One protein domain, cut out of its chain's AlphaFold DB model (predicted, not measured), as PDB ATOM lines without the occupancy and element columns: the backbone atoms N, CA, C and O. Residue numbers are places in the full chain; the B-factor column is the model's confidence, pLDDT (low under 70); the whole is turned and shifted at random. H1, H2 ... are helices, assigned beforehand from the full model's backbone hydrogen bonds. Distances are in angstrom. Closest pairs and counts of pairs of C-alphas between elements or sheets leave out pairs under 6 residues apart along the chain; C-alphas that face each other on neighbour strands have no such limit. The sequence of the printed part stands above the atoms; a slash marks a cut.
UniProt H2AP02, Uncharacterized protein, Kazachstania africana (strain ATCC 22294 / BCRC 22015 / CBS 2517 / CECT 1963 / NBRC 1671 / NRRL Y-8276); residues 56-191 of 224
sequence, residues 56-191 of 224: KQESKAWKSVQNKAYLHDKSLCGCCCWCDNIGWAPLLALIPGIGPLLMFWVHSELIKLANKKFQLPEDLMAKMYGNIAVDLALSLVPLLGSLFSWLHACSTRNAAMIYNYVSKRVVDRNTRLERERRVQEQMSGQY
ATOM      1  N   LYS A  56     -20.089  20.568  35.133       92.38
ATOM      2  CA  LYS A  56     -18.961  19.655  35.403       92.38
ATOM      3  C   LYS A  56     -17.725  20.028  34.574       92.38
ATOM      4  O   LYS A  56     -16.598  19.908  35.058       92.38
ATOM      5  N   GLN A  57     -17.928  20.512  33.347       91.75
ATOM      6  CA  GLN A  57     -16.845  20.945  32.461       91.75
ATOM      7  C   GLN A  57     -16.159  22.215  32.974       91.75
ATOM      8  O   GLN A  57     -14.932  22.251  33.039       91.75
ATOM      9  N   GLU A  58     -16.931  23.209  33.418       92.62
ATOM     10  CA  GLU A  58     -16.418  24.445  34.028       92.62
ATOM     11  C   GLU A  58     -15.650  24.139  35.316       92.62
ATOM     12  O   GLU A  58     -14.548  24.638  35.530       92.62
ATOM     13  N   SER A  59     -16.167  23.215  36.129       93.38
ATOM     14  CA  SER A  59     -15.493  22.730  37.337       93.38
ATOM     15  C   SER A  59     -14.148  22.061  37.033       93.38
ATOM     16  O   SER A  59     -13.169  22.264  37.756       93.38
ATOM     17  N   LYS A  60     -14.066  21.269  35.955       94.75
ATOM     18  CA  LYS A  60     -12.812  20.652  35.492       94.75
ATOM     19  C   LYS A  60     -11.848  21.701  34.931       94.75
ATOM     20  O   LYS A  60     -10.654  21.645  35.224       94.75
ATOM     21  N   ALA A  61     -12.357  22.662  34.166       94.75
ATOM     22  CA  ALA A  61     -11.575  23.772  33.636       94.75
ATOM     23  C   ALA A  61     -10.974  24.629  34.758       94.75
ATOM     24  O   ALA A  61      -9.783  24.927  34.723       94.75
ATOM     25  N   TRP A  62     -11.757  24.932  35.793       95.31
ATOM     26  CA  TRP A  62     -11.293  25.672  36.962       95.31
ATOM     27  C   TRP A  62     -10.158  24.952  37.679       95.31
ATOM     28  O   TRP A  62      -9.131  25.562  37.956       95.31
ATOM     29  N   LYS A  63     -10.280  23.638  37.902       94.88
ATOM     30  CA  LYS A  63      -9.184  22.843  38.481       94.88
ATOM     31  C   LYS A  63      -7.902  22.943  37.652       94.88
ATOM     32  O   LYS A  63      -6.824  23.037  38.229       94.88
ATOM     33  N   SER A  64      -8.010  22.934  36.322       93.94
ATOM     34  CA  SER A  64      -6.858  23.076  35.425       93.94
ATOM     35  C   SER A  64      -6.208  24.457  35.530       93.94
ATOM     36  O   SER A  64      -4.990  24.522  35.669       93.94
ATOM     37  N   VAL A  65      -6.998  25.535  35.522       94.12
ATOM     38  CA  VAL A  65      -6.507  26.912  35.718       94.12
ATOM     39  C   VAL A  65      -5.844  27.053  37.085       94.12
ATOM     40  O   VAL A  65      -4.718  27.524  37.177       94.12
ATOM     41  N   GLN A  66      -6.509  26.587  38.139       93.25
ATOM     42  CA  GLN A  66      -6.028  26.683  39.513       93.25
ATOM     43  C   GLN A  66      -4.734  25.883  39.723       93.25
ATOM     44  O   GLN A  66      -3.817  26.379  40.365       93.25
ATOM     45  N   ASN A  67      -4.627  24.669  39.170       91.88
ATOM     46  CA  ASN A  67      -3.383  23.891  39.202       91.88
ATOM     47  C   ASN A  67      -2.249  24.606  38.461       91.88
ATOM     48  O   ASN A  67      -1.136  24.648  38.969       91.88
ATOM     49  N   LYS A  68      -2.525  25.158  37.274       91.25
ATOM     50  CA  LYS A  68      -1.506  25.824  36.459       91.25
ATOM     51  C   LYS A  68      -1.025  27.124  37.112       91.25
ATOM     52  O   LYS A  68       0.173  27.339  37.198       91.25
ATOM     53  N   ALA A  69      -1.937  27.923  37.665       90.81
ATOM     54  CA  ALA A  69      -1.593  29.119  38.432       90.81
ATOM     55  C   ALA A  69      -0.783  28.790  39.697       90.81
ATOM     56  O   ALA A  69       0.215  29.449  39.974       90.81
ATOM     57  N   TYR A  70      -1.172  27.731  40.417       88.69
ATOM     58  CA  TYR A  70      -0.424  27.253  41.579       88.69
ATOM     59  C   TYR A  70       0.980  26.794  41.186       88.69
ATOM     60  O   TYR A  70       1.941  27.107  41.878       88.69
ATOM     61  N   LEU A  71       1.110  26.073  40.069       86.19
ATOM     62  CA  LEU A  71       2.402  25.650  39.547       86.19
ATOM     63  C   LEU A  71       3.266  26.873  39.223       86.19
ATOM     64  O   LEU A  71       4.366  26.981  39.748       86.19
ATOM     65  N   HIS A  72       2.764  27.821  38.435       83.38
ATOM     66  CA  HIS A  72       3.545  28.990  38.028       83.38
ATOM     67  C   HIS A  72       4.082  29.781  39.229       83.38
ATOM     68  O   HIS A  72       5.261  30.090  39.254       83.38
ATOM     69  N   ASP A  73       3.260  30.034  40.250       79.69
ATOM     70  CA  ASP A  73       3.675  30.899  41.360       79.69
ATOM     71  C   ASP A  73       4.341  30.145  42.521       79.69
ATOM     72  O   ASP A  73       5.188  30.705  43.210       79.69
ATOM     73  N   LYS A  74       3.962  28.884  42.785       74.12
ATOM     74  CA  LYS A  74       4.474  28.123  43.941       74.12
ATOM     75  C   LYS A  74       5.554  27.105  43.593       74.12
ATOM     76  O   LYS A  74       6.334  26.755  44.473       74.12
ATOM     77  N   SER A  75       5.614  26.605  42.355       61.72
ATOM     78  CA  SER A  75       6.630  25.607  41.977       61.72
ATOM     79  C   SER A  75       7.973  26.210  41.577       61.72
ATOM     80  O   SER A  75       8.976  25.504  41.639       61.72
ATOM     81  N   LEU A  76       8.025  27.518  41.301       55.19
ATOM     82  CA  LEU A  76       9.291  28.238  41.140       55.19
ATOM     83  C   LEU A  76      10.170  28.178  42.406       55.19
ATOM     84  O   LEU A  76      11.386  28.207  42.287       55.19
ATOM     85  N   CYS A  77       9.587  27.989  43.599       48.78
ATOM     86  CA  CYS A  77      10.339  27.775  44.846       48.78
ATOM     87  C   CYS A  77      10.567  26.295  45.217       48.78
ATOM     88  O   CYS A  77      11.203  26.024  46.229       48.78
ATOM     89  N   GLY A  78      10.030  25.333  44.454       43.41
ATOM     90  CA  GLY A  78      10.155  23.894  44.745       43.41
ATOM     91  C   GLY A  78      11.250  23.181  43.949       43.41
ATOM     92  O   GLY A  78      11.653  22.082  44.315       43.41
ATOM     93  N   CYS A  79      11.740  23.802  42.875       43.19
ATOM     94  CA  CYS A  79      12.883  23.333  42.104       43.19
ATOM     95  C   CYS A  79      13.925  24.443  42.002       43.19
ATOM     96  O   CYS A  79      14.183  25.002  40.940       43.19
ATOM     97  N   CYS A  80      14.612  24.686  43.114       46.62
ATOM     98  CA  CYS A  80      15.958  25.255  43.086       46.62
ATOM     99  C   CYS A  80      16.984  24.308  42.417       46.62
ATOM    100  O   CYS A  80      18.179  24.563  42.479       46.62
ATOM    101  N   CYS A  81      16.546  23.277  41.681       43.44
ATOM    102  CA  CYS A  81      17.392  22.424  40.848       43.44
ATOM    103  C   CYS A  81      18.009  23.159  39.635       43.44
ATOM    104  O   CYS A  81      18.849  22.598  38.932       43.44
ATOM    105  N   TRP A  82      17.625  24.417  39.377       45.19
ATOM    106  CA  TRP A  82      18.332  25.298  38.433       45.19
ATOM    107  C   TRP A  82      19.399  26.184  39.099       45.19
ATOM    108  O   TRP A  82      20.237  26.746  38.401       45.19
ATOM    109  N   CYS A  83      19.418  26.262  40.434       50.34
ATOM    110  CA  CYS A  83      20.448  26.966  41.203       50.34
ATOM    111  C   CYS A  83      21.586  26.039  41.657       50.34
ATOM    112  O   CYS A  83      22.708  26.511  41.815       50.34
ATOM    113  N   ASP A  84      21.334  24.732  41.787       50.59
ATOM    114  CA  ASP A  84      22.364  23.757  42.186       50.59
ATOM    115  C   ASP A  84      23.390  23.461  41.074       50.59
ATOM    116  O   ASP A  84      24.475  22.946  41.342       50.59
ATOM    117  N   ASN A  85      23.111  23.853  39.824       51.25
ATOM    118  CA  ASN A  85      24.107  23.869  38.751       51.25
ATOM    119  C   ASN A  85      24.897  25.187  38.792       51.25
ATOM    120  O   ASN A  85      24.732  26.073  37.946       51.25
ATOM    121  N   ILE A  86      25.741  25.299  39.820       52.84
ATOM    122  CA  ILE A  86      26.782  26.314  40.027       52.84
ATOM    123  C   ILE A  86      27.633  26.413  38.745       52.84
ATOM    124  O   ILE A  86      28.581  25.663  38.540       52.84
ATOM    125  N   GLY A  87      27.233  27.285  37.820       53.72
ATOM    126  CA  GLY A  87      27.865  27.436  36.503       53.72
ATOM    127  C   GLY A  87      27.018  28.196  35.477       53.72
ATOM    128  O   GLY A  87      27.573  28.861  34.609       53.72
ATOM    129  N   TRP A  88      25.683  28.186  35.606       55.81
ATOM    130  CA  TRP A  88      24.781  28.939  34.711       55.81
ATOM    131  C   TRP A  88      24.474  30.368  35.176       55.81
ATOM    132  O   TRP A  88      24.083  31.208  34.366       55.81
ATOM    133  N   ALA A  89      24.681  30.667  36.460       56.31
ATOM    134  CA  ALA A  89      24.416  31.986  37.033       56.31
ATOM    135  C   ALA A  89      25.147  33.148  36.311       56.31
ATOM    136  O   ALA A  89      24.505  34.169  36.065       56.31
ATOM    137  N   PRO A  90      26.421  33.015  35.877       58.16
ATOM    138  CA  PRO A  90      27.101  34.069  35.117       58.16
ATOM    139  C   PRO A  90      26.591  34.204  33.673       58.16
ATOM    140  O   PRO A  90      26.587  35.300  33.122       58.16
ATOM    141  N   LEU A  91      26.134  33.110  33.052       59.03
ATOM    142  CA  LEU A  91      25.648  33.106  31.667       59.03
ATOM    143  C   LEU A  91      24.241  33.712  31.551       59.03
ATOM    144  O   LEU A  91      23.946  34.436  30.605       59.03
ATOM    145  N   LEU A  92      23.386  33.479  32.549       57.59
ATOM    146  CA  LEU A  92      22.089  34.152  32.681       57.59
ATOM    147  C   LEU A  92      22.240  35.638  33.047       57.59
ATOM    148  O   LEU A  92      21.411  36.444  32.630       57.59
ATOM    149  N   ALA A  93      23.310  36.017  33.753       55.28
ATOM    150  CA  ALA A  93      23.658  37.419  33.984       55.28
ATOM    151  C   ALA A  93      24.135  38.143  32.706       55.28
ATOM    152  O   ALA A  93      24.033  39.366  32.628       55.28
ATOM    153  N   LEU A  94      24.613  37.404  31.694       60.78
ATOM    154  CA  LEU A  94      25.100  37.958  30.425       60.78
ATOM    155  C   LEU A  94      23.966  38.403  29.484       60.78
ATOM    156  O   LEU A  94      24.194  39.250  28.624       60.78
ATOM    157  N   ILE A  95      22.745  37.872  29.647       62.81
ATOM    158  CA  ILE A  95      21.580  38.264  28.836       62.81
ATOM    159  C   ILE A  95      20.445  38.785  29.734       62.81
ATOM    160  O   ILE A  95      19.460  38.074  29.986       62.81
ATOM    161  N   PRO A  96      20.541  40.039  30.215       62.41
ATOM    162  CA  PRO A  96      19.424  40.697  30.880       62.41
ATOM    163  C   PRO A  96      18.228  40.759  29.917       62.41
ATOM    164  O   PRO A  96      18.312  41.333  28.836       62.41
ATOM    165  N   GLY A  97      17.113  40.126  30.292       67.75
ATOM    166  CA  GLY A  97      15.863  40.144  29.519       67.75
ATOM    167  C   GLY A  97      15.271  38.773  29.191       67.75
ATOM    168  O   GLY A  97      14.049  38.666  29.103       67.75
ATOM    169  N   ILE A  98      16.070  37.699  29.111       74.81
ATOM    170  CA  ILE A  98      15.531  36.351  28.821       74.81
ATOM    171  C   ILE A  98      14.610  35.864  29.946       74.81
ATOM    172  O   ILE A  98      13.522  35.360  29.673       74.81
ATOM    173  N   GLY A  99      15.017  36.040  31.205       72.25
ATOM    174  CA  GLY A  99      14.211  35.652  32.367       72.25
ATOM    175  C   GLY A  99      12.830  36.326  32.387       72.25
ATOM    176  O   GLY A  99      11.820  35.619  32.386       72.25
ATOM    177  N   PRO A 100      12.764  37.671  32.322       76.88
ATOM    178  CA  PRO A 100      11.507  38.413  32.222       76.88
ATOM    179  C   PRO A 100      10.614  37.962  31.048       76.88
ATOM    180  O   PRO A 100       9.409  37.774  31.221       76.88
ATOM    181  N   LEU A 101      11.191  37.704  29.866       80.44
ATOM    182  CA  LEU A 101      10.443  37.202  28.706       80.44
ATOM    183  C   LEU A 101       9.878  35.790  28.926       80.44
ATOM    184  O   LEU A 101       8.730  35.521  28.561       80.44
ATOM    185  N   LEU A 102      10.648  34.893  29.548       81.50
ATOM    186  CA  LEU A 102      10.197  33.540  29.876       81.50
ATOM    187  C   LEU A 102       9.042  33.574  30.887       81.50
ATOM    188  O   LEU A 102       8.049  32.867  30.711       81.50
ATOM    189  N   MET A 103       9.136  34.432  31.907       80.38
ATOM    190  CA  MET A 103       8.057  34.651  32.876       80.38
ATOM    191  C   MET A 103       6.797  35.174  32.194       80.38
ATOM    192  O   MET A 103       5.723  34.587  32.353       80.38
ATOM    193  N   PHE A 104       6.918  36.199  31.345       86.50
ATOM    194  CA  PHE A 104       5.789  36.696  30.560       86.50
ATOM    195  C   PHE A 104       5.124  35.577  29.748       86.50
ATOM    196  O   PHE A 104       3.898  35.436  29.765       86.50
ATOM    197  N   TRP A 105       5.920  34.741  29.079       87.44
ATOM    198  CA  TRP A 105       5.409  33.627  28.287       87.44
ATOM    199  C   TRP A 105       4.635  32.615  29.145       87.44
ATOM    200  O   TRP A 105       3.482  32.305  28.828       87.44
ATOM    201  N   VAL A 106       5.203  32.178  30.270       87.06
ATOM    202  CA  VAL A 106       4.559  31.251  31.216       87.06
ATOM    203  C   VAL A 106       3.232  31.821  31.732       87.06
ATOM    204  O   VAL A 106       2.203  31.141  31.688       87.06
ATOM    205  N   HIS A 107       3.193  33.085  32.151       87.88
ATOM    206  CA  HIS A 107       1.955  33.706  32.630       87.88
ATOM    207  C   HIS A 107       0.926  33.916  31.504       87.88
ATOM    208  O   HIS A 107      -0.272  33.710  31.722       87.88
ATOM    209  N   SER A 108       1.365  34.228  30.281       89.94
ATOM    210  CA  SER A 108       0.479  34.355  29.113       89.94
ATOM    211  C   SER A 108      -0.232  33.039  28.771       89.94
ATOM    212  O   SER A 108      -1.416  33.029  28.426       89.94
ATOM    213  N   GLU A 109       0.445  31.902  28.948       91.38
ATOM    214  CA  GLU A 109      -0.118  30.568  28.725       91.38
ATOM    215  C   GLU A 109      -1.275  30.242  29.682       91.38
ATOM    216  O   GLU A 109      -2.198  29.503  29.323       91.38
ATOM    217  N   LEU A 110      -1.272  30.804  30.895       92.75
ATOM    218  CA  LEU A 110      -2.409  30.696  31.813       92.75
ATOM    219  C   LEU A 110      -3.625  31.465  31.281       92.75
ATOM    220  O   LEU A 110      -4.736  30.930  31.295       92.75
ATOM    221  N   ILE A 111      -3.419  32.693  30.790       94.06
ATOM    222  CA  ILE A 111      -4.489  33.545  30.249       94.06
ATOM    223  C   ILE A 111      -5.109  32.893  29.013       94.06
ATOM    224  O   ILE A 111      -6.331  32.776  28.931       94.06
ATOM    225  N   LYS A 112      -4.288  32.395  28.082       94.56
ATOM    226  CA  LYS A 112      -4.760  31.686  26.881       94.56
ATOM    227  C   LYS A 112      -5.591  30.455  27.237       94.56
ATOM    228  O   LYS A 112      -6.658  30.240  26.658       94.56
ATOM    229  N   LEU A 113      -5.137  29.663  28.213       93.94
ATOM    230  CA  LEU A 113      -5.886  28.505  28.699       93.94
ATOM    231  C   LEU A 113      -7.229  28.932  29.293       93.94
ATOM    232  O   LEU A 113      -8.257  28.342  28.960       93.94
ATOM    233  N   ALA A 114      -7.235  29.955  30.147       93.31
ATOM    234  CA  ALA A 114      -8.454  30.459  30.766       93.31
ATOM    235  C   ALA A 114      -9.435  31.014  29.723       93.31
ATOM    236  O   ALA A 114     -10.620  30.689  29.781       93.31
ATOM    237  N   ASN A 115      -8.945  31.747  28.721       95.19
ATOM    238  CA  ASN A 115      -9.762  32.254  27.624       95.19
ATOM    239  C   ASN A 115     -10.391  31.111  26.813       95.19
ATOM    240  O   ASN A 115     -11.606  31.067  26.635       95.19
ATOM    241  N   LYS A 116      -9.600  30.101  26.427       94.62
ATOM    242  CA  LYS A 116     -10.103  28.925  25.697       94.62
ATOM    243  C   LYS A 116     -11.192  28.163  26.464       94.62
ATOM    244  O   LYS A 116     -12.029  27.510  25.849       94.62
ATOM    245  N   LYS A 117     -11.164  28.188  27.800       93.12
ATOM    246  CA  LYS A 117     -12.118  27.454  28.646       93.12
ATOM    247  C   LYS A 117     -13.355  28.259  29.036       93.12
ATOM    248  O   LYS A 117     -14.428  27.673  29.114       93.12
ATOM    249  N   PHE A 118     -13.202  29.551  29.310       91.81
ATOM    250  CA  PHE A 118     -14.256  30.385  29.896       91.81
ATOM    251  C   PHE A 118     -14.749  31.507  28.980       91.81
ATOM    252  O   PHE A 118     -15.775  32.105  29.306       91.81
ATOM    253  N   GLN A 119     -14.071  31.753  27.850       93.44
ATOM    254  CA  GLN A 119     -14.344  32.848  26.912       93.44
ATOM    255  C   GLN A 119     -14.379  34.179  27.673       93.44
ATOM    256  O   GLN A 119     -15.439  34.720  27.999       93.44
ATOM    257  N   LEU A 120     -13.191  34.618  28.087       93.31
ATOM    258  CA  LEU A 120     -13.035  35.810  28.915       93.31
ATOM    259  C   LEU A 120     -13.253  37.059  28.045       93.31
ATOM    260  O   LEU A 120     -12.856  37.052  26.882       93.31
ATOM    261  N   PRO A 121     -13.851  38.131  28.588       95.00
ATOM    262  CA  PRO A 121     -13.970  39.388  27.866       95.00
ATOM    263  C   PRO A 121     -12.587  40.024  27.709       95.00
ATOM    264  O   PRO A 121     -11.731  39.900  28.594       95.00
ATOM    265  N   GLU A 122     -12.388  40.735  26.602       93.56
ATOM    266  CA  GLU A 122     -11.107  41.364  26.262       93.56
ATOM    267  C   GLU A 122     -10.644  42.340  27.351       93.56
ATOM    268  O   GLU A 122      -9.482  42.304  27.753       93.56
ATOM    269  N   ASP A 123     -11.572  43.094  27.949       93.75
ATOM    270  CA  ASP A 123     -11.300  44.004  29.069       93.75
ATOM    271  C   ASP A 123     -10.669  43.302  30.281       93.75
ATOM    272  O   ASP A 123      -9.804  43.852  30.966       93.75
ATOM    273  N   LEU A 124     -11.112  42.078  30.587       93.94
ATOM    274  CA  LEU A 124     -10.572  41.305  31.704       93.94
ATOM    275  C   LEU A 124      -9.204  40.726  31.346       93.94
ATOM    276  O   LEU A 124      -8.298  40.739  32.179       93.94
ATOM    277  N   MET A 125      -9.038  40.258  30.107       94.81
ATOM    278  CA  MET A 125      -7.746  39.791  29.614       94.81
ATOM    279  C   MET A 125      -6.703  40.910  29.636       94.81
ATOM    280  O   MET A 125      -5.592  40.679  30.108       94.81
ATOM    281  N   ALA A 126      -7.064  42.123  29.214       95.12
ATOM    282  CA  ALA A 126      -6.189  43.292  29.260       95.12
ATOM    283  C   ALA A 126      -5.714  43.590  30.691       95.12
ATOM    284  O   ALA A 126      -4.522  43.783  30.916       95.12
ATOM    285  N   LYS A 127      -6.612  43.521  31.685       93.75
ATOM    286  CA  LYS A 127      -6.250  43.663  33.109       93.75
ATOM    287  C   LYS A 127      -5.287  42.572  33.576       93.75
ATOM    288  O   LYS A 127      -4.331  42.860  34.293       93.75
ATOM    289  N   MET A 128      -5.507  41.327  33.156       93.88
ATOM    290  CA  MET A 128      -4.630  40.208  33.505       93.88
ATOM    291  C   MET A 128      -3.236  40.339  32.881       93.88
ATOM    292  O   MET A 128      -2.246  40.045  33.551       93.88
ATOM    293  N   TYR A 129      -3.146  40.798  31.629       93.88
ATOM    294  CA  TYR A 129      -1.872  41.125  30.985       93.88
ATOM    295  C   TYR A 129      -1.196  42.331  31.640       93.88
ATOM    296  O   TYR A 129       0.017  42.307  31.819       93.88
ATOM    297  N   GLY A 130      -1.962  43.333  32.080       92.50
ATOM    298  CA  GLY A 130      -1.453  44.462  32.857       92.50
ATOM    299  C   GLY A 130      -0.776  44.023  34.157       92.50
ATOM    300  O   GLY A 130       0.318  44.486  34.459       92.50
ATOM    301  N   ASN A 131      -1.354  43.057  34.879       89.69
ATOM    302  CA  ASN A 131      -0.714  42.495  36.076       89.69
ATOM    303  C   ASN A 131       0.643  41.845  35.764       89.69
ATOM    304  O   ASN A 131       1.574  41.986  36.548       89.69
ATOM    305  N   ILE A 132       0.753  41.150  34.626       89.19
ATOM    306  CA  ILE A 132       2.017  40.548  34.177       89.19
ATOM    307  C   ILE A 132       3.004  41.644  33.764       89.19
ATOM    308  O   ILE A 132       4.180  41.549  34.082       89.19
ATOM    309  N   ALA A 133       2.548  42.701  33.088       88.81
ATOM    310  CA  ALA A 133       3.402  43.814  32.679       88.81
ATOM    311  C   ALA A 133       3.977  44.582  33.880       88.81
ATOM    312  O   ALA A 133       5.137  44.979  33.851       88.81
ATOM    313  N   VAL A 134       3.196  44.753  34.951       87.00
ATOM    314  CA  VAL A 134       3.686  45.335  36.210       87.00
ATOM    315  C   VAL A 134       4.743  44.432  36.847       87.00
ATOM    316  O   VAL A 134       5.784  44.924  37.265       87.00
ATOM    317  N   ASP A 135       4.509  43.121  36.880       80.12
ATOM    318  CA  ASP A 135       5.473  42.144  37.400       80.12
ATOM    319  C   ASP A 135       6.775  42.135  36.576       80.12
ATOM    320  O   ASP A 135       7.877  42.168  37.123       80.12
ATOM    321  N   LEU A 136       6.648  42.231  35.248       81.50
ATOM    322  CA  LEU A 136       7.761  42.411  34.322       81.50
ATOM    323  C   LEU A 136       8.532  43.699  34.641       81.50
ATOM    324  O   LEU A 136       9.744  43.649  34.815       81.50
ATOM    325  N   ALA A 137       7.851  44.837  34.787       83.00
ATOM    326  CA  ALA A 137       8.482  46.119  35.102       83.00
ATOM    327  C   ALA A 137       9.226  46.099  36.450       83.00
ATOM    328  O   ALA A 137      10.322  46.644  36.551       83.00
ATOM    329  N   LEU A 138       8.676  45.426  37.465       78.94
ATOM    330  CA  LEU A 138       9.352  45.218  38.750       78.94
ATOM    331  C   LEU A 138      10.581  44.307  38.610       78.94
ATOM    332  O   LEU A 138      11.599  44.552  39.255       78.94
ATOM    333  N   SER A 139      10.516  43.296  37.738       70.12
ATOM    334  CA  SER A 139      11.639  42.390  37.461       70.12
ATOM    335  C   SER A 139      12.804  43.064  36.723       70.12
ATOM    336  O   SER A 139      13.938  42.607  36.838       70.12
ATOM    337  N   LEU A 140      12.550  44.168  36.005       73.94
ATOM    338  CA  LEU A 140      13.588  44.947  35.320       73.94
ATOM    339  C   LEU A 140      14.489  45.725  36.288       73.94
ATOM    340  O   LEU A 140      15.571  46.147  35.886       73.94
ATOM    341  N   VAL A 141      14.076  45.927  37.544       75.69
ATOM    342  CA  VAL A 141      14.887  46.625  38.548       75.69
ATOM    343  C   VAL A 141      15.777  45.599  39.266       75.69
ATOM    344  O   VAL A 141      15.282  44.887  40.136       75.69
ATOM    345  N   PRO A 142      17.090  45.513  38.980       62.06
ATOM    346  CA  PRO A 142      17.953  44.423  39.456       62.06
ATOM    347  C   PRO A 142      18.095  44.334  40.988       62.06
ATOM    348  O   PRO A 142      18.394  43.265  41.507       62.06
ATOM    349  N   LEU A 143      17.838  45.425  41.722       58.97
ATOM    350  CA  LEU A 143      17.857  45.455  43.193       58.97
ATOM    351  C   LEU A 143      16.502  45.111  43.843       58.97
ATOM    352  O   LEU A 143      16.473  44.684  44.992       58.97
ATOM    353  N   LEU A 144      15.384  45.282  43.128       55.59
ATOM    354  CA  LEU A 144      14.032  44.974  43.627       55.59
ATOM    355  C   LEU A 144      13.490  43.650  43.062       55.59
ATOM    356  O   LEU A 144      12.653  43.012  43.696       55.59
ATOM    357  N   GLY A 145      13.978  43.214  41.900       52.75
ATOM    358  CA  GLY A 145      13.405  42.136  41.095       52.75
ATOM    359  C   GLY A 145      13.486  40.746  41.724       52.75
ATOM    360  O   GLY A 145      12.551  39.965  41.571       52.75
ATOM    361  N   SER A 146      14.535  40.437  42.489       54.97
ATOM    362  CA  SER A 146      14.689  39.124  43.140       54.97
ATOM    363  C   SER A 146      13.755  38.926  44.342       54.97
ATOM    364  O   SER A 146      13.297  37.812  44.583       54.97
ATOM    365  N   LEU A 147      13.425  39.999  45.071       50.75
ATOM    366  CA  LEU A 147      12.533  39.963  46.240       50.75
ATOM    367  C   LEU A 147      11.064  40.239  45.874       50.75
ATOM    368  O   LEU A 147      10.162  39.611  46.430       50.75
ATOM    369  N   PHE A 148      10.792  41.144  44.925       51.06
ATOM    370  CA  PHE A 148       9.418  41.516  44.558       51.06
ATOM    371  C   PHE A 148       8.729  40.536  43.606       51.06
ATOM    372  O   PHE A 148       7.509  40.391  43.704       51.06
ATOM    373  N   SER A 149       9.473  39.815  42.758       51.78
ATOM    374  CA  SER A 149       8.897  38.776  41.885       51.78
ATOM    375  C   SER A 149       8.209  37.663  42.697       51.78
ATOM    376  O   SER A 149       7.180  37.125  42.294       51.78
ATOM    377  N   TRP A 150       8.688  37.399  43.919       52.66
ATOM    378  CA  TRP A 150       8.061  36.453  44.848       52.66
ATOM    379  C   TRP A 150       6.790  37.005  45.526       52.66
ATOM    380  O   TRP A 150       5.838  36.268  45.786       52.66
ATOM    381  N   LEU A 151       6.733  38.316  45.778       55.25
ATOM    382  CA  LEU A 151       5.618  38.970  46.480       55.25
ATOM    383  C   LEU A 151       4.402  39.221  45.577       55.25
ATOM    384  O   LEU A 151       3.255  39.285  46.046       55.25
ATOM    385  N   HIS A 152       4.627  39.378  44.272       63.84
ATOM    386  CA  HIS A 152       3.587  39.819  43.351       63.84
ATOM    387  C   HIS A 152       2.833  38.715  42.600       63.84
ATOM    388  O   HIS A 152       1.922  39.071  41.854       63.84
ATOM    389  N   ALA A 153       3.070  37.427  42.915       78.06
ATOM    390  CA  ALA A 153       2.265  36.230  42.574       78.06
ATOM    391  C   ALA A 153       1.165  36.486  41.523       78.06
ATOM    392  O   ALA A 153      -0.040  36.553  41.830       78.06
ATOM    393  N   CYS A 154       1.595  36.777  40.293       86.00
ATOM    394  CA  CYS A 154       0.725  37.403  39.306       86.00
ATOM    395  C   CYS A 154      -0.271  36.386  38.735       86.00
ATOM    396  O   CYS A 154      -1.437  36.732  38.517       86.00
ATOM    397  N   SER A 155       0.109  35.103  38.621       89.00
ATOM    398  CA  SER A 155      -0.809  34.024  38.221       89.00
ATOM    399  C   SER A 155      -1.928  33.821  39.228       89.00
ATOM    400  O   SER A 155      -3.059  33.543  38.841       89.00
ATOM    401  N   THR A 156      -1.637  33.966  40.517       90.00
ATOM    402  CA  THR A 156      -2.582  33.811  41.621       90.00
ATOM    403  C   THR A 156      -3.601  34.939  41.599       90.00
ATOM    404  O   THR A 156      -4.803  34.681  41.648       90.00
ATOM    405  N   ARG A 157      -3.152  36.188  41.431       89.94
ATOM    406  CA  ARG A 157      -4.056  37.336  41.241       89.94
ATOM    407  C   ARG A 157      -4.926  37.156  39.995       89.94
ATOM    408  O   ARG A 157      -6.141  37.333  40.056       89.94
ATOM    409  N   ASN A 158      -4.330  36.717  38.890       93.25
ATOM    410  CA  ASN A 158      -5.038  36.421  37.645       93.25
ATOM    411  C   ASN A 158      -6.056  35.276  37.809       93.25
ATOM    412  O   ASN A 158      -7.185  35.374  37.329       93.25
ATOM    413  N   ALA A 159      -5.720  34.219  38.547       93.56
ATOM    414  CA  ALA A 159      -6.638  33.131  38.874       93.56
ATOM    415  C   ALA A 159      -7.801  33.602  39.759       93.56
ATOM    416  O   ALA A 159      -8.935  33.168  39.547       93.56
ATOM    417  N   ALA A 160      -7.556  34.517  40.701       93.00
ATOM    418  CA  ALA A 160      -8.606  35.146  41.500       93.00
ATOM    419  C   ALA A 160      -9.558  35.981  40.629       93.00
ATOM    420  O   ALA A 160     -10.776  35.874  40.769       93.00
ATOM    421  N   MET A 161      -9.031  36.744  39.666       93.62
ATOM    422  CA  MET A 161      -9.849  37.486  38.697       93.62
ATOM    423  C   MET A 161     -10.732  36.557  37.856       93.62
ATOM    424  O   MET A 161     -11.930  36.810  37.722       93.62
ATOM    425  N   ILE A 162     -10.173  35.452  37.351       94.38
ATOM    426  CA  ILE A 162     -10.935  34.437  36.608       94.38
ATOM    427  C   ILE A 162     -12.040  33.846  37.489       94.38
ATOM    428  O   ILE A 162     -13.185  33.753  37.049       94.38
ATOM    429  N   TYR A 163     -11.724  33.469  38.731       93.50
ATOM    430  CA  TYR A 163     -12.706  32.922  39.668       93.50
ATOM    431  C   TYR A 163     -13.877  33.877  39.884       93.50
ATOM    432  O   TYR A 163     -15.035  33.468  39.799       93.50
ATOM    433  N   ASN A 164     -13.569  35.150  40.136       92.19
ATOM    434  CA  ASN A 164     -14.567  36.178  40.394       92.19
ATOM    435  C   ASN A 164     -15.462  36.410  39.172       92.19
ATOM    436  O   ASN A 164     -16.679  36.490  39.313       92.19
ATOM    437  N   TYR A 165     -14.880  36.430  37.972       92.69
ATOM    438  CA  TYR A 165     -15.638  36.550  36.728       92.69
ATOM    439  C   TYR A 165     -16.583  35.365  36.498       92.69
ATOM    440  O   TYR A 165     -17.776  35.560  36.266       92.69
ATOM    441  N   VAL A 166     -16.073  34.133  36.597       92.44
ATOM    442  CA  VAL A 166     -16.885  32.926  36.371       92.44
ATOM    443  C   VAL A 166     -17.988  32.824  37.419       92.44
ATOM    444  O   VAL A 166     -19.134  32.542  37.079       92.44
ATOM    445  N   SER A 167     -17.673  33.105  38.680       89.81
ATOM    446  CA  SER A 167     -18.651  33.042  39.763       89.81
ATOM    447  C   SER A 167     -19.760  34.078  39.589       89.81
ATOM    448  O   SER A 167     -20.933  33.725  39.690       89.81
ATOM    449  N   LYS A 168     -19.413  35.321  39.230       88.75
ATOM    450  CA  LYS A 168     -20.401  36.358  38.909       88.75
ATOM    451  C   LYS A 168     -21.309  35.928  37.755       88.75
ATOM    452  O   LYS A 168     -22.527  35.995  37.875       88.75
ATOM    453  N   ARG A 169     -20.727  35.394  36.676       89.31
ATOM    454  CA  ARG A 169     -21.480  34.892  35.515       89.31
ATOM    455  C   ARG A 169     -22.473  33.787  35.890       89.31
ATOM    456  O   ARG A 169     -23.570  33.742  35.337       89.31
ATOM    457  N   VAL A 170     -22.102  32.892  36.806       89.69
ATOM    458  CA  VAL A 170     -22.980  31.810  37.286       89.69
ATOM    459  C   VAL A 170     -24.136  32.365  38.106       89.69
ATOM    460  O   VAL A 170     -25.274  31.973  37.864       89.69
ATOM    461  N   VAL A 171     -23.860  33.292  39.027       86.00
ATOM    462  CA  VAL A 171     -24.892  33.953  39.838       86.00
ATOM    463  C   VAL A 171     -25.887  34.678  38.936       86.00
ATOM    464  O   VAL A 171     -27.082  34.412  39.019       86.00
ATOM    465  N   ASP A 172     -25.399  35.495  37.999       85.94
ATOM    466  CA  ASP A 172     -26.251  36.244  37.070       85.94
ATOM    467  C   ASP A 172     -27.138  35.311  36.232       85.94
ATOM    468  O   ASP A 172     -28.314  35.602  35.998       85.94
ATOM    469  N   ARG A 173     -26.600  34.163  35.796       88.06
ATOM    470  CA  ARG A 173     -27.366  33.142  35.072       88.06
ATOM    471  C   ARG A 173     -28.441  32.509  35.954       88.06
ATOM    472  O   ARG A 173     -29.583  32.411  35.514       88.06
ATOM    473  N   ASN A 174     -28.104  32.093  37.173       87.94
ATOM    474  CA  ASN A 174     -29.057  31.460  38.087       87.94
ATOM    475  C   ASN A 174     -30.189  32.430  38.461       87.94
ATOM    476  O   ASN A 174     -31.355  32.057  38.391       87.94
ATOM    477  N   THR A 175     -29.870  33.696  38.736       85.88
ATOM    478  CA  THR A 175     -30.868  34.735  39.027       85.88
ATOM    479  C   THR A 175     -31.825  34.969  37.855       85.88
ATOM    480  O   THR A 175     -33.016  35.182  38.076       85.88
ATOM    481  N   ARG A 176     -31.350  34.919  36.601       86.62
ATOM    482  CA  ARG A 176     -32.228  35.013  35.416       86.62
ATOM    483  C   ARG A 176     -33.185  33.825  35.330       86.62
ATOM    484  O   ARG A 176     -34.384  34.036  35.192       86.62
ATOM    485  N   LEU A 177     -32.669  32.608  35.501       89.19
ATOM    486  CA  LEU A 177     -33.473  31.384  35.470       89.19
ATOM    487  C   LEU A 177     -34.526  31.352  36.587       89.19
ATOM    488  O   LEU A 177     -35.659  30.942  36.359       89.19
ATOM    489  N   GLU A 178     -34.179  31.801  37.793       87.12
ATOM    490  CA  GLU A 178     -35.131  31.919  38.901       87.12
ATOM    491  C   GLU A 178     -36.248  32.916  38.594       87.12
ATOM    492  O   GLU A 178     -37.405  32.660  38.915       87.12
ATOM    493  N   ARG A 179     -35.928  34.045  37.953       85.06
ATOM    494  CA  ARG A 179     -36.938  35.027  37.533       85.06
ATOM    495  C   ARG A 179     -37.874  34.449  36.480       85.06
ATOM    496  O   ARG A 179     -39.081  34.601  36.618       85.06
ATOM    497  N   GLU A 180     -37.335  33.766  35.475       87.38
ATOM    498  CA  GLU A 180     -38.130  33.095  34.439       87.38
ATOM    499  C   GLU A 180     -39.077  32.053  35.048       87.38
ATOM    500  O   GLU A 180     -40.264  32.048  34.727       87.38
ATOM    501  N   ARG A 181     -38.593  31.246  36.005       89.19
ATOM    502  CA  ARG A 181     -39.437  30.299  36.753       89.19
ATOM    503  C   ARG A 181     -40.546  30.999  37.532       89.19
ATOM    504  O   ARG A 181     -41.696  30.595  37.416       89.19
ATOM    505  N   ARG A 182     -40.233  32.073  38.265       88.12
ATOM    506  CA  ARG A 182     -41.237  32.843  39.026       88.12
ATOM    507  C   ARG A 182     -42.311  33.441  38.118       88.12
ATOM    508  O   ARG A 182     -43.485  33.387  38.459       88.12
ATOM    509  N   VAL A 183     -41.924  33.984  36.963       88.12
ATOM    510  CA  VAL A 183     -42.877  34.510  35.969       88.12
ATOM    511  C   VAL A 183     -43.759  33.386  35.426       88.12
ATOM    512  O   VAL A 183     -44.970  33.557  35.318       88.12
ATOM    513  N   GLN A 184     -43.179  32.220  35.137       87.12
ATOM    514  CA  GLN A 184     -43.924  31.058  34.657       87.12
ATOM    515  C   GLN A 184     -44.909  30.516  35.708       87.12
ATOM    516  O   GLN A 184     -46.040  30.181  35.360       87.12
ATOM    517  N   GLU A 185     -44.514  30.468  36.981       85.81
ATOM    518  CA  GLU A 185     -45.365  30.072  38.113       85.81
ATOM    519  C   GLU A 185     -46.511  31.064  38.354       85.81
ATOM    520  O   GLU A 185     -47.653  30.661  38.566       85.81
ATOM    521  N   GLN A 186     -46.236  32.369  38.276       86.69
ATOM    522  CA  GLN A 186     -47.270  33.403  38.378       86.69
ATOM    523  C   GLN A 186     -48.273  33.302  37.229       86.69
ATOM    524  O   GLN A 186     -49.481  33.339  37.454       86.69
ATOM    525  N   MET A 187     -47.775  33.121  36.004       81.38
ATOM    526  CA  MET A 187     -48.608  32.979  34.817       81.38
ATOM    527  C   MET A 187     -49.483  31.721  34.903       81.38
ATOM    528  O   MET A 187     -50.686  31.811  34.670       81.38
ATOM    529  N   SER A 188     -48.936  30.564  35.292       79.94
ATOM    530  CA  SER A 188     -49.713  29.320  35.421       79.94
ATOM    531  C   SER A 188     -50.771  29.397  36.527       79.94
ATOM    532  O   SER A 188     -51.913  28.988  36.305       79.94
ATOM    533  N   GLY A 189     -50.439  29.986  37.681       83.00
ATOM    534  CA  GLY A 189     -51.393  30.230  38.764       83.00
ATOM    535  C   GLY A 189     -52.512  31.188  38.349       83.00
ATOM    536  O   GLY A 189     -53.683  30.944  38.639       83.00
ATOM    537  N   GLN A 190     -52.178  32.242  37.601       83.00
ATOM    538  CA  GLN A 190     -53.158  33.194  37.084       83.00
ATOM    539  C   GLN A 190     -54.090  32.557  36.042       83.00
ATOM    540  O   GLN A 190     -55.300  32.772  36.110       83.00
ATOM    541  N   TYR A 191     -53.565  31.723  35.135       74.19
ATOM    542  CA  TYR A 191     -54.392  30.931  34.217       74.19
ATOM    543  C   TYR A 191     -55.329  29.992  34.979       74.19
ATOM    544  O   TYR A 191     -56.526  29.981  34.704       74.19
TER     545      TYR A 191
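What this domain is: This is residues 56 to 191 of the 224 residues of an uncharacterized protein of Kazachstania africana (strain ATCC 22294 / BCRC 22015 / CBS 2517 / CECT 1963 / NBRC 1671 / NRRL Y-8276) (UniProt H2AP02). The start of one very long helix, H6, packs with H1, H3 and H4 in a four-helix bundle, and the rest of H6, residues 167 to 191, sticks out as a long bare arm. Beyond the other end of the bundle, residues 78 to 95 stand free as a loop that holds the short helix H2, while the short H5 packs on the end of H4. The printed part has 136 residues with six named helices, H1 to H6 in order, and no named strand; the class is all helix. With a radius of gyration of the C-alphas of 21.2 A the whole is only just loose, close to extended, and it spans 82 by 25 by 22 A, the arm making much of the length.

Where its parts are: H6, residues 154 to 191, is the longest helix, 55.7 A from C-alpha 154 at (0.725, 37.403, 39.306) to C-alpha 191 at (-54.392, 30.931, 34.217). H1, residues 56 to 77, begins at C-alpha 56 at (-18.961, 19.655, 35.403) and is 31.8 A long, with a kink of 32 degrees near residue 71. H3, residues 98 to 118, measures 30.4 A, and H4, residues 122 to 139, measures 25.4 A. H2, residues 89 to 94, and H5, residues 145 to 151, measure 8.9 A and 10.0 A.

How they stand to each other: H1, H3, H4 and H6 form an up and down bundle, each running against the one before it in the chain. H6 touches H1 with residues 154 to 163 alone, at a shallow tilt of 17 degrees, opposite ways; the closest C-alphas, of Ala 69 and Ser 155, are 5.0 A apart. H6 touches H3 with residues 154 to 166 alone, the same way at 11 degrees, closest at the C-alphas of His 107 and Ser 155, 6.2 A. Residues 128 to 135 of H4 touch H6, closest at the C-alphas of Met 128 and Asn 158, 5.6 A. H3 and H4 form a helical hairpin at a shallow tilt of 19 degrees, with the C-alphas of Pro 100 and Leu 136 closest at 5.9 A. H1 touches H3, opposite ways at 12 degrees, closest at the C-alphas of Ala 61 and Lys 117, 6.2 A. H1 and H4 are apart. H5 touches H4 at a steep tilt of 45 degrees, closest at the C-alphas of Ser 139 and Gly 145, 4.0 A. H2 touches no helix. Every O i to N i+4 pair is within hydrogen-bond range in H2, H4 and H6; the counts are 16 of 18 in H1, 16 of 17 in H3 and 1 of 3 in H5, where 1 of 4 O i to N i+3 pairs is within range.

The domain as a whole: The C-alphas of Gly 87 and Tyr 191, the two farthest apart, are 82.4 A apart. Without the stretches that stand free, the body spans 45 by 27 by 20 A. The printed part has no cut, and the link from H1 to H2, 11 residues, is long. Mean pLDDT of the printed part is 79.8, with residues 75 to 97 and 142 to 152 under 70.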